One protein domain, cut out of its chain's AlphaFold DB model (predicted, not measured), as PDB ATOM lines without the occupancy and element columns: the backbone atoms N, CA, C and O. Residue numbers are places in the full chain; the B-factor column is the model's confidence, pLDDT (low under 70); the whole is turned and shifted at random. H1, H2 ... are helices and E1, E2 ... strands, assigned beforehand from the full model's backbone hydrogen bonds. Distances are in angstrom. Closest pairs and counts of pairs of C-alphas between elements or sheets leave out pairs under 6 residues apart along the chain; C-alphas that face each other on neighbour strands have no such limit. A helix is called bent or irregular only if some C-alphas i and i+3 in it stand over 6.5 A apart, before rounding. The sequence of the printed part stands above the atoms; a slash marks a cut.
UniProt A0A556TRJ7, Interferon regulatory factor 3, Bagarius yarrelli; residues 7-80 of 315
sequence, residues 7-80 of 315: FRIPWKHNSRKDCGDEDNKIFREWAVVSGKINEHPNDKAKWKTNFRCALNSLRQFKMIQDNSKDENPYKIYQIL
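AT A GLANCE: This is residues 7 to 80 of the 315 residues of the protein "Interferon regulatory factor 3" of Bagarius yarrelli (UniProt A0A556TRJ7). Two helices, H1 and H2, cross steeply as a pair, and a small three-stranded sheet stands at one side of the pair, reached by the first half of H1 and the last residues of H2. The join of helices and sheet is slight, for both helices only graze it. The printed part has 74 residues with two named helices and three named strands, in the order E1, H1, H2, E2, E3; the sheet's order is E1, E3, E2, all antiparallel, and the class is mixed, helices and strands. The whole is compact, with a radius of gyration of the C-alphas of 12.3 A, and its outline is flat, spanning 32 by 32 by 14 A.

IN THESE COORDINATES: Find C-alpha 7 at (222.006, 201.500, 158.507); there strand E1 begins, residues 7 to 10, 10.1 A long. Go on to C-alpha 22 at (219.822, 187.988, 167.917), where helix H1, residues 22 to 33, starts its 17.1 A. H1 is irregular: C-alphas 23 and 26 are 7.6 A apart. Helix H2 takes residues 44 to 57, 20.0 A. Then come strand E2, residues 61 to 67, 16.7 A, and strand E3, residues 74 to 79, 16.3 A, ending at C-alpha 79 at (224.275, 209.300, 160.088).

HOW THE PARTS SIT: Start in the sheet with E1, an edge strand, antiparallel to the inner strand E3 at 151 degrees; look for N 9 and O 75, 2.8 A apart, within hydrogen-bond range. On the other side of E3 is E2, the other edge strand, antiparallel at 157 degrees; here N 78 and O 62 are 2.7 A apart, within hydrogen-bond range. E2 and E3 form a hairpin, while E1 and E2 are apart. E1, H1 H2 and E2 make a split strand-helix-strand unit, two strands running the same way with helices between them in the chain and E3 between them in the sheet; its crossover is right-handed. H1 is on the sheet but only grazes it, with residues 22 to 27; the closest C-alphas of E1 and H1 are those of Pro 10 and Asp 23, 6.1 A. H1 and H2 touch, closest at the C-alphas of Phe 27 and Trp 47, 5.3 A, at a steep tilt of 65 degrees, the same way. H2 is on the sheet and only grazes it, with residues 54 to 56. Every O i to N i+4 pair is within hydrogen-bond range in H2, and 6 of 8 in H1.

THE WHOLE: The two C-alphas farthest apart, those of Lys 17 and Leu 80, are 34.6 A from each other. The printed part has no cut. The link from E1 to H1, 11 residues, is long. In the B-factor column of this model, residues 59 and 80 are under 70; the mean pLDDT of the printed part is 81.6.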
ATOM      1  N   PHE A   7     221.914 202.822 157.904       78.19
ATOM      2  CA  PHE A   7     222.006 201.500 158.507       78.19
ATOM      3  C   PHE A   7     220.653 201.063 159.063       78.19
ATOM      4  O   PHE A   7     219.821 201.875 159.480       78.19
ATOM      5  N   ARG A   8     220.435 199.747 159.043       84.56
ATOM      6  CA  ARG A   8     219.201 199.095 159.480       84.56
ATOM      7  C   ARG A   8     219.384 198.542 160.885       84.56
ATOM      8  O   ARG A   8     220.322 197.792 161.134       84.56
ATOM      9  N   ILE A   9     218.442 198.848 161.770       83.88
ATOM     10  CA  ILE A   9     218.371 198.280 163.116       83.88
ATOM     11  C   ILE A   9     217.111 197.411 163.215       83.88
ATOM     12  O   ILE A   9     216.011 197.945 163.027       83.88
ATOM     13  N   PRO A  10     217.228 196.106 163.521       85.38
ATOM     14  CA  PRO A  10     216.079 195.276 163.880       85.38
ATOM     15  C   PRO A  10     215.305 195.899 165.051       85.38
ATOM     16  O   PRO A  10     215.894 196.295 166.055       85.38
ATOM     17  N   TRP A  11     213.981 196.033 164.929       88.19
ATOM     18  CA  TRP A  11     213.151 196.735 165.922       88.19
ATOM     19  C   TRP A  11     212.015 195.882 166.487       88.19
ATOM     20  O   TRP A  11     210.977 196.398 166.907       88.19
ATOM     21  N   LYS A  12     212.220 194.570 166.552       87.00
ATOM     22  CA  LYS A  12     211.221 193.602 167.010       87.00
ATOM     23  C   LYS A  12     210.743 193.880 168.437       87.00
ATOM     24  O   LYS A  12     211.524 194.296 169.294       87.00
ATOM     25  N   HIS A  13     209.443 193.732 168.693       84.62
ATOM     26  CA  HIS A  13     208.873 193.971 170.021       84.62
ATOM     27  C   HIS A  13     209.226 192.821 170.974       84.62
ATOM     28  O   HIS A  13     209.097 191.659 170.598       84.62
ATOM     29  N   ASN A  14     209.626 193.127 172.213       82.88
ATOM     30  CA  ASN A  14     210.098 192.113 173.169       82.88
ATOM     31  C   ASN A  14     209.009 191.101 173.567       82.88
ATOM     32  O   ASN A  14     209.340 190.011 174.009       82.88
ATOM     33  N   SER A  15     207.726 191.442 173.398       82.50
ATOM     34  CA  SER A  15     206.604 190.523 173.659       82.50
ATOM     35  C   SER A  15     206.274 189.576 172.497       82.50
ATOM     36  O   SER A  15     205.393 188.730 172.643       82.50
ATOM     37  N   ARG A  16     206.920 189.716 171.329       81.06
ATOM     38  CA  ARG A  16     206.697 188.799 170.205       81.06
ATOM     39  C   ARG A  16     207.291 187.426 170.530       81.06
ATOM     40  O   ARG A  16     208.438 187.341 170.956       81.06
ATOM     41  N   LYS A  17     206.528 186.354 170.276       77.50
ATOM     42  CA  LYS A  17     206.952 184.961 170.532       77.50
ATOM     43  C   LYS A  17     208.205 184.561 169.745       77.50
ATOM     44  O   LYS A  17     208.966 183.722 170.201       77.50
ATOM     45  N   ASP A  18     208.413 185.173 168.582       80.75
ATOM     46  CA  ASP A  18     209.558 184.951 167.701       80.75
ATOM     47  C   ASP A  18     210.722 185.931 167.958       80.75
ATOM     48  O   ASP A  18     211.606 186.056 167.115       80.75
ATOM     49  N   CYS A  19     210.718 186.672 169.074       77.81
ATOM     50  CA  CYS A  19     211.804 187.578 169.459       77.81
ATOM     51  C   CYS A  19     212.930 186.812 170.168       77.81
ATOM     52  O   CYS A  19     212.772 186.381 171.311       77.81
ATOM     53  N   GLY A  20     214.060 186.640 169.480       78.94
ATOM     54  CA  GLY A  20     215.228 185.914 169.978       78.94
ATOM     55  C   GLY A  20     216.320 186.819 170.557       78.94
ATOM     56  O   GLY A  20     216.191 188.045 170.633       78.94
ATOM     57  N   ASP A  21     217.438 186.213 170.956       78.19
ATOM     58  CA  ASP A  21     218.605 186.960 171.439       78.19
ATOM     59  C   ASP A  21     219.290 187.763 170.323       78.19
ATOM     60  O   ASP A  21     219.732 188.886 170.570       78.19
ATOM     61  N   GLU A  22     219.278 187.269 169.080       78.88
ATOM     62  CA  GLU A  22     219.822 187.988 167.917       78.88
ATOM     63  C   GLU A  22     219.082 189.308 167.640       78.88
ATOM     64  O   GLU A  22     219.715 190.315 167.323       78.88
ATOM     65  N   ASP A  23     217.762 189.357 167.861       80.75
ATOM     66  CA  ASP A  23     216.958 190.585 167.729       80.75
ATOM     67  C   ASP A  23     217.341 191.654 168.768       80.75
ATOM     68  O   ASP A  23     217.079 192.845 168.582       80.75
ATOM     69  N   ASN A  24     217.961 191.231 169.874       82.81
ATOM     70  CA  ASN A  24     218.360 192.083 170.989       82.81
ATOM     71  C   ASN A  24     219.874 192.321 171.055       82.81
ATOM     72  O   ASN A  24     220.338 193.089 171.903       82.81
ATOM     73  N   LYS A  25     220.647 191.698 170.159       86.50
ATOM     74  CA  LYS A  25     222.111 191.690 170.178       86.50
ATOM     75  C   LYS A  25     222.706 193.092 170.168       86.50
ATOM     76  O   LYS A  25     223.523 193.407 171.025       86.50
ATOM     77  N   ILE A  26     222.222 193.966 169.285       84.81
ATOM     78  CA  ILE A  26     222.688 195.358 169.201       84.81
ATOM     79  C   ILE A  26     222.411 196.148 170.490       84.81
ATOM     80  O   ILE A  26     223.253 196.927 170.934       84.81
ATOM     81  N   PHE A  27     221.262 195.922 171.137       88.06
ATOM     82  CA  PHE A  27     220.916 196.598 172.390       88.06
ATOM     83  C   PHE A  27     221.791 196.103 173.545       88.06
ATOM     84  O   PHE A  27     222.236 196.905 174.367       88.06
ATOM     85  N   ARG A  28     222.085 194.798 173.575       85.25
ATOM     86  CA  ARG A  28     222.996 194.188 174.546       85.25
ATOM     87  C   ARG A  28     224.431 194.674 174.356       85.25
ATOM     88  O   ARG A  28     225.055 195.091 175.324       85.25
ATOM     89  N   GLU A  29     224.953 194.648 173.132       85.81
ATOM     90  CA  GLU A  29     226.307 195.121 172.820       85.81
ATOM     91  C   GLU A  29     226.475 196.600 173.183       85.81
ATOM     92  O   GLU A  29     227.461 196.973 173.818       85.81
ATOM     93  N   TRP A  30     225.472 197.436 172.897       84.25
ATOM     94  CA  TRP A  30     225.489 198.830 173.338       84.25
ATOM     95  C   TRP A  30     225.464 198.968 174.866       84.25
ATOM     96  O   TRP A  30     226.182 199.804 175.416       84.25
ATOM     97  N   ALA A  31     224.681 198.151 175.579       83.00
ATOM     98  CA  ALA A  31     224.668 198.148 177.044       83.00
ATOM     99  C   ALA A  31     226.035 197.750 177.631       83.00
ATOM    100  O   ALA A  31     226.461 198.331 178.629       83.00
ATOM    101  N   VAL A  32     226.742 196.806 176.997       79.06
ATOM    102  CA  VAL A  32     228.107 196.408 177.380       79.06
ATOM    103  C   VAL A  32     229.085 197.563 177.174       79.06
ATOM    104  O   VAL A  32     229.798 197.929 178.104       79.06
ATOM    105  N   VAL A  33     229.083 198.187 175.992       77.25
ATOM    106  CA  VAL A  33     230.011 199.283 175.659       77.25
ATOM    107  C   VAL A  33     229.751 200.538 176.496       77.25
ATOM    108  O   VAL A  33     230.692 201.207 176.913       77.25
ATOM    109  N   SER A  34     228.485 200.856 176.777       76.31
ATOM    110  CA  SER A  34     228.106 202.003 177.616       76.31
ATOM    111  C   SER A  34     228.285 201.759 179.120       76.31
ATOM    112  O   SER A  34     228.063 202.673 179.911       76.31
ATOM    113  N   GLY A  35     228.628 200.534 179.541       80.06
ATOM    114  CA  GLY A  35     228.707 200.138 180.953       80.06
ATOM    115  C   GLY A  35     227.348 199.976 181.649       80.06
ATOM    116  O   GLY A  35     227.290 199.524 182.792       80.06
ATOM    117  N   LYS A  36     226.236 200.273 180.961       75.56
ATOM    118  CA  LYS A  36     224.862 200.151 181.480       75.56
ATOM    119  C   LYS A  36     224.392 198.708 181.659       75.56
ATOM    120  O   LYS A  36     223.357 198.476 182.281       75.56
ATOM    121  N   ILE A  37     225.163 197.737 181.171       81.88
ATOM    122  CA  ILE A  37     224.928 196.313 181.420       81.88
ATOM    123  C   ILE A  37     224.993 195.964 182.915       81.88
ATOM    124  O   ILE A  37     224.254 195.092 183.356       81.88
ATOM    125  N   ASN A  38     225.802 196.678 183.709       77.62
ATOM    126  CA  ASN A  38     225.975 196.400 185.141       77.62
ATOM    127  C   ASN A  38     224.747 196.792 185.979       77.62
ATOM    128  O   ASN A  38     224.487 196.190 187.013       77.62
ATOM    129  N   GLU A  39     223.979 197.789 185.527       75.62
ATOM    130  CA  GLU A  39     222.754 198.250 186.199       75.62
ATOM    131  C   GLU A  39     221.571 197.315 185.899       75.62
ATOM    132  O   GLU A  39     220.690 197.107 186.735       75.62
ATOM    133  N   HIS A  40     221.544 196.748 184.691       77.81
ATOM    134  CA  HIS A  40     220.409 196.001 184.155       77.81
ATOM    135  C   HIS A  40     220.872 194.754 183.374       77.81
ATOM    136  O   HIS A  40     220.696 194.699 182.159       77.81
ATOM    137  N   PRO A  41     221.460 193.735 184.023       77.25
ATOM    138  CA  PRO A  41     222.213 192.666 183.348       77.25
ATOM    139  C   PRO A  41     221.385 191.680 182.515       77.25
ATOM    140  O   PRO A  41     221.954 191.008 181.661       77.25
ATOM    141  N   ASN A  42     220.064 191.614 182.711       84.00
ATOM    142  CA  ASN A  42     219.163 190.733 181.951       84.00
ATOM    143  C   ASN A  42     217.905 191.451 181.424       84.00
ATOM    144  O   ASN A  42     216.986 190.810 180.913       84.00
ATOM    145  N   ASP A  43     217.833 192.780 181.543       85.56
ATOM    146  CA  ASP A  43     216.632 193.537 181.180       85.56
ATOM    147  C   ASP A  43     216.711 194.050 179.734       85.56
ATOM    148  O   ASP A  43     217.129 195.177 179.439       85.56
ATOM    149  N   LYS A  44     216.251 193.196 178.813       85.81
ATOM    150  CA  LYS A  44     216.170 193.483 177.373       85.81
ATOM    151  C   LYS A  44     215.339 194.737 177.067       85.81
ATOM    152  O   LYS A  44     215.621 195.451 176.103       85.81
ATOM    153  N   ALA A  45     214.302 195.019 177.863       85.94
ATOM    154  CA  ALA A  45     213.437 196.179 177.655       85.94
ATOM    155  C   ALA A  45     214.154 197.482 178.040       85.94
ATOM    156  O   ALA A  45     214.064 198.481 177.312       85.94
ATOM    157  N   LYS A  46     214.928 197.462 179.130       85.75
ATOM    158  CA  LYS A  46     215.779 198.587 179.540       85.75
ATOM    159  C   LYS A  46     216.895 198.859 178.544       85.75
ATOM    160  O   LYS A  46     217.103 200.022 178.209       85.75
ATOM    161  N   TRP A  47     217.554 197.834 177.999       87.44
ATOM    162  CA  TRP A  47     218.586 198.033 176.970       87.44
ATOM    163  C   TRP A  47     218.039 198.747 175.740       87.44
ATOM    164  O   TRP A  47     218.586 199.767 175.322       87.44
ATOM    165  N   LYS A  48     216.910 198.264 175.206       87.62
ATOM    166  CA  LYS A  48     216.254 198.875 174.044       87.62
ATOM    167  C   LYS A  48     215.808 200.313 174.329       87.62
ATOM    168  O   LYS A  48     215.947 201.187 173.473       87.62
ATOM    169  N   THR A  49     215.309 200.582 175.537       84.62
ATOM    170  CA  THR A  49     214.898 201.930 175.960       84.62
ATOM    171  C   THR A  49     216.085 202.884 176.055       84.62
ATOM    172  O   THR A  49     216.033 203.970 175.481       84.62
ATOM    173  N   ASN A  50     217.169 202.470 176.713       84.00
ATOM    174  CA  ASN A  50     218.374 203.284 176.872       84.00
ATOM    175  C   ASN A  50     219.042 203.558 175.522       84.00
ATOM    176  O   ASN A  50     219.394 204.699 175.233       84.00
ATOM    177  N   PHE A  51     219.121 202.541 174.662       86.62
ATOM    178  CA  PHE A  51     219.625 202.668 173.298       86.62
ATOM    179  C   PHE A  51     218.814 203.677 172.475       86.62
ATOM    180  O   PHE A  51     219.377 204.556 171.824       86.62
ATOM    181  N   ARG A  52     217.478 203.602 172.542       87.00
ATOM    182  CA  ARG A  52     216.581 204.560 171.878       87.00
ATOM    183  C   ARG A  52     216.803 205.985 172.386       87.00
ATOM    184  O   ARG A  52     216.868 206.910 171.581       87.00
ATOM    185  N   CYS A  53     216.902 206.172 173.701       80.69
ATOM    186  CA  CYS A  53     217.165 207.485 174.289       80.69
ATOM    187  C   CYS A  53     218.523 208.037 173.841       80.69
ATOM    188  O   CYS A  53     218.606 209.207 173.478       80.69
ATOM    189  N   ALA A  54     219.555 207.190 173.787       81.44
ATOM    190  CA  ALA A  54     220.874 207.568 173.299       81.44
ATOM    191  C   ALA A  54     220.827 208.012 171.831       81.44
ATOM    192  O   ALA A  54     221.260 209.119 171.526       81.44
ATOM    193  N   LEU A  55     220.217 207.219 170.942       78.50
ATOM    194  CA  LEU A  55     220.046 207.601 169.536       78.50
ATOM    195  C   LEU A  55     219.304 208.932 169.376       78.50
ATOM    196  O   LEU A  55     219.737 209.767 168.592       78.50
ATOM    197  N   ASN A  56     218.240 209.160 170.150       76.94
ATOM    198  CA  ASN A  56     217.481 210.412 170.099       76.94
ATOM    199  C   ASN A  56     218.266 211.616 170.645       76.94
ATOM    200  O   ASN A  56     218.046 212.740 170.203       76.94
ATOM    201  N   SER A  57     219.157 211.402 171.618       71.56
ATOM    202  CA  SER A  57     219.996 212.465 172.188       71.56
ATOM    203  C   SER A  57     221.163 212.865 171.278       71.56
ATOM    204  O   SER A  57     221.672 213.983 171.363       71.56
ATOM    205  N   LEU A  58     221.586 211.966 170.387       73.00
ATOM    206  CA  LEU A  58     222.723 212.163 169.501       73.00
ATOM    207  C   LEU A  58     222.272 212.829 168.195       73.00
ATOM    208  O   LEU A  58     221.681 212.196 167.327       73.00
ATOM    209  N   ARG A  59     222.642 214.103 168.007       68.75
ATOM    210  CA  ARG A  59     222.310 214.896 166.800       68.75
ATOM    211  C   ARG A  59     222.875 214.326 165.489       68.75
ATOM    212  O   ARG A  59     222.466 214.748 164.415       68.75
ATOM    213  N   GLN A  60     223.801 213.374 165.581       72.81
ATOM    214  CA  GLN A  60     224.453 212.718 164.447       72.81
ATOM    215  C   GLN A  60     223.644 211.557 163.849       72.81
ATOM    216  O   GLN A  60     224.076 210.985 162.858       72.81
ATOM    217  N   PHE A  61     222.505 211.168 164.430       78.88
ATOM    218  CA  PHE A  61     221.665 210.092 163.899       78.88
ATOM    219  C   PHE A  61     220.246 210.600 163.645       78.88
ATOM    220  O   PHE A  61     219.567 211.067 164.553       78.88
ATOM    221  N   LYS A  62     219.769 210.474 162.405       82.88
ATOM    222  CA  LYS A  62     218.399 210.805 162.003       82.88
ATOM    223  C   LYS A  62     217.677 209.546 161.565       82.88
ATOM    224  O   LYS A  62     218.157 208.821 160.705       82.88
ATOM    225  N   MET A  63     216.505 209.285 162.128       85.44
ATOM    226  CA  MET A  63     215.644 208.211 161.635       85.44
ATOM    227  C   MET A  63     215.055 208.627 160.281       85.44
ATOM    228  O   MET A  63     214.428 209.680 160.191       85.44
ATOM    229  N   ILE A  64     215.280 207.825 159.238       82.69
ATOM    230  CA  ILE A  64     214.781 208.097 157.877       82.69
ATOM    231  C   ILE A  64     213.573 207.231 157.545       82.69
ATOM    232  O   ILE A  64     212.686 207.683 156.830       82.69
ATOM    233  N   GLN A  65     213.520 206.002 158.067       84.50
ATOM    234  CA  GLN A  65     212.379 205.108 157.864       84.50
ATOM    235  C   GLN A  65     212.044 204.340 159.140       84.50
ATOM    236  O   GLN A  65     212.940 203.853 159.840       84.50
ATOM    237  N   ASP A  66     210.746 204.209 159.413       88.50
ATOM    238  CA  ASP A  66     210.204 203.440 160.528       88.50
ATOM    239  C   ASP A  66     209.295 202.321 160.009       88.50
ATOM    240  O   ASP A  66     208.109 202.524 159.767       88.50
ATOM    241  N   ASN A  67     209.871 201.128 159.885       87.06
ATOM    242  CA  ASN A  67     209.202 199.908 159.437       87.06
ATOM    243  C   ASN A  67     208.973 198.972 160.638       87.06
ATOM    244  O   ASN A  67     209.074 197.749 160.549       87.06
ATOM    245  N   SER A  68     208.722 199.543 161.824       83.19
ATOM    246  CA  SER A  68     208.554 198.774 163.066       83.19
ATOM    247  C   SER A  68     207.219 198.030 163.183       83.19
ATOM    248  O   SER A  68     207.046 197.255 164.124       83.19
ATOM    249  N   LYS A  69     206.292 198.245 162.243       80.75
ATOM    250  CA  LYS A  69     204.987 197.565 162.176       80.75
ATOM    251  C   LYS A  69     204.957 196.391 161.188       80.75
ATOM    252  O   LYS A  69     203.960 195.678 161.157       80.75
ATOM    253  N   ASP A  70     206.029 196.182 160.427       80.00
ATOM    254  CA  ASP A  70     206.097 195.140 159.401       80.00
ATOM    255  C   ASP A  70     206.309 193.742 160.003       80.00
ATOM    256  O   ASP A  70     206.699 193.581 161.163       80.00
ATOM    257  N   GLU A  71     206.098 192.705 159.188       78.38
ATOM    258  CA  GLU A  71     206.287 191.302 159.581       78.38
ATOM    259  C   GLU A  71     207.702 191.041 160.129       78.38
ATOM    260  O   GLU A  71     207.856 190.395 161.174       78.38
ATOM    261  N   ASN A  72     208.715 191.645 159.491       80.88
ATOM    262  CA  ASN A  72     210.102 191.717 159.945       80.88
ATOM    263  C   ASN A  72     210.437 193.163 160.363       80.88
ATOM    264  O   ASN A  72     210.858 193.937 159.506       80.88
ATOM    265  N   PRO A  73     210.262 193.559 161.639       85.31
ATOM    266  CA  PRO A  73     210.301 194.961 162.043       85.31
ATOM    267  C   PRO A  73     211.715 195.541 162.023       85.31
ATOM    268  O   PRO A  73     212.632 194.978 162.628       85.31
ATOM    269  N   TYR A  74     211.903 196.718 161.429       84.19
ATOM    270  CA  TYR A  74     213.178 197.438 161.487       84.19
ATOM    271  C   TYR A  74     213.014 198.951 161.398       84.19
ATOM    272  O   TYR A  74     211.971 199.470 161.021       84.19
ATOM    273  N   LYS A  75     214.079 199.672 161.737       88.12
ATOM    274  CA  LYS A  75     214.194 201.115 161.516       88.12
ATOM    275  C   LYS A  75     215.468 201.409 160.742       88.12
ATOM    276  O   LYS A  75     216.487 200.758 160.975       88.12
ATOM    277  N   ILE A  76     215.409 202.374 159.830       79.62
ATOM    278  CA  ILE A  76     216.582 202.863 159.103       79.62
ATOM    279  C   ILE A  76     216.978 204.208 159.686       79.62
ATOM    280  O   ILE A  76     216.184 205.151 159.715       79.62
ATOM    281  N   TYR A  77     218.227 204.289 160.122       81.38
ATOM    282  CA  TYR A  77     218.843 205.519 160.587       81.38
ATOM    283  C   TYR A  77     219.893 205.966 159.577       81.38
ATOM    284  O   TYR A  77     220.586 205.145 158.982       81.38
ATOM    285  N   GLN A  78     219.998 207.274 159.391       80.38
ATOM    286  CA  GLN A  78     221.049 207.944 158.649       80.38
ATOM    287  C   GLN A  78     221.977 208.641 159.626       80.38
ATOM    288  O   GLN A  78     221.529 209.307 160.560       80.38
ATOM    289  N   ILE A  79     223.270 208.521 159.382       78.44
ATOM    290  CA  ILE A  79     224.275 209.300 160.088       78.44
ATOM    291  C   ILE A  79     224.291 210.696 159.459       78.44
ATOM    292  O   ILE A  79     224.696 210.859 158.308       78.44
ATOM    293  N   LEU A  80     223.810 211.697 160.197       69.00
ATOM    294  CA  LEU A  80     223.918 213.101 159.823       69.00
ATOM    295  C   LEU A  80     225.368 213.533 160.007       69.00
ATOM    296  O   LEU A  80     225.821 213.829 161.112       69.00
TER     297      LEU A  80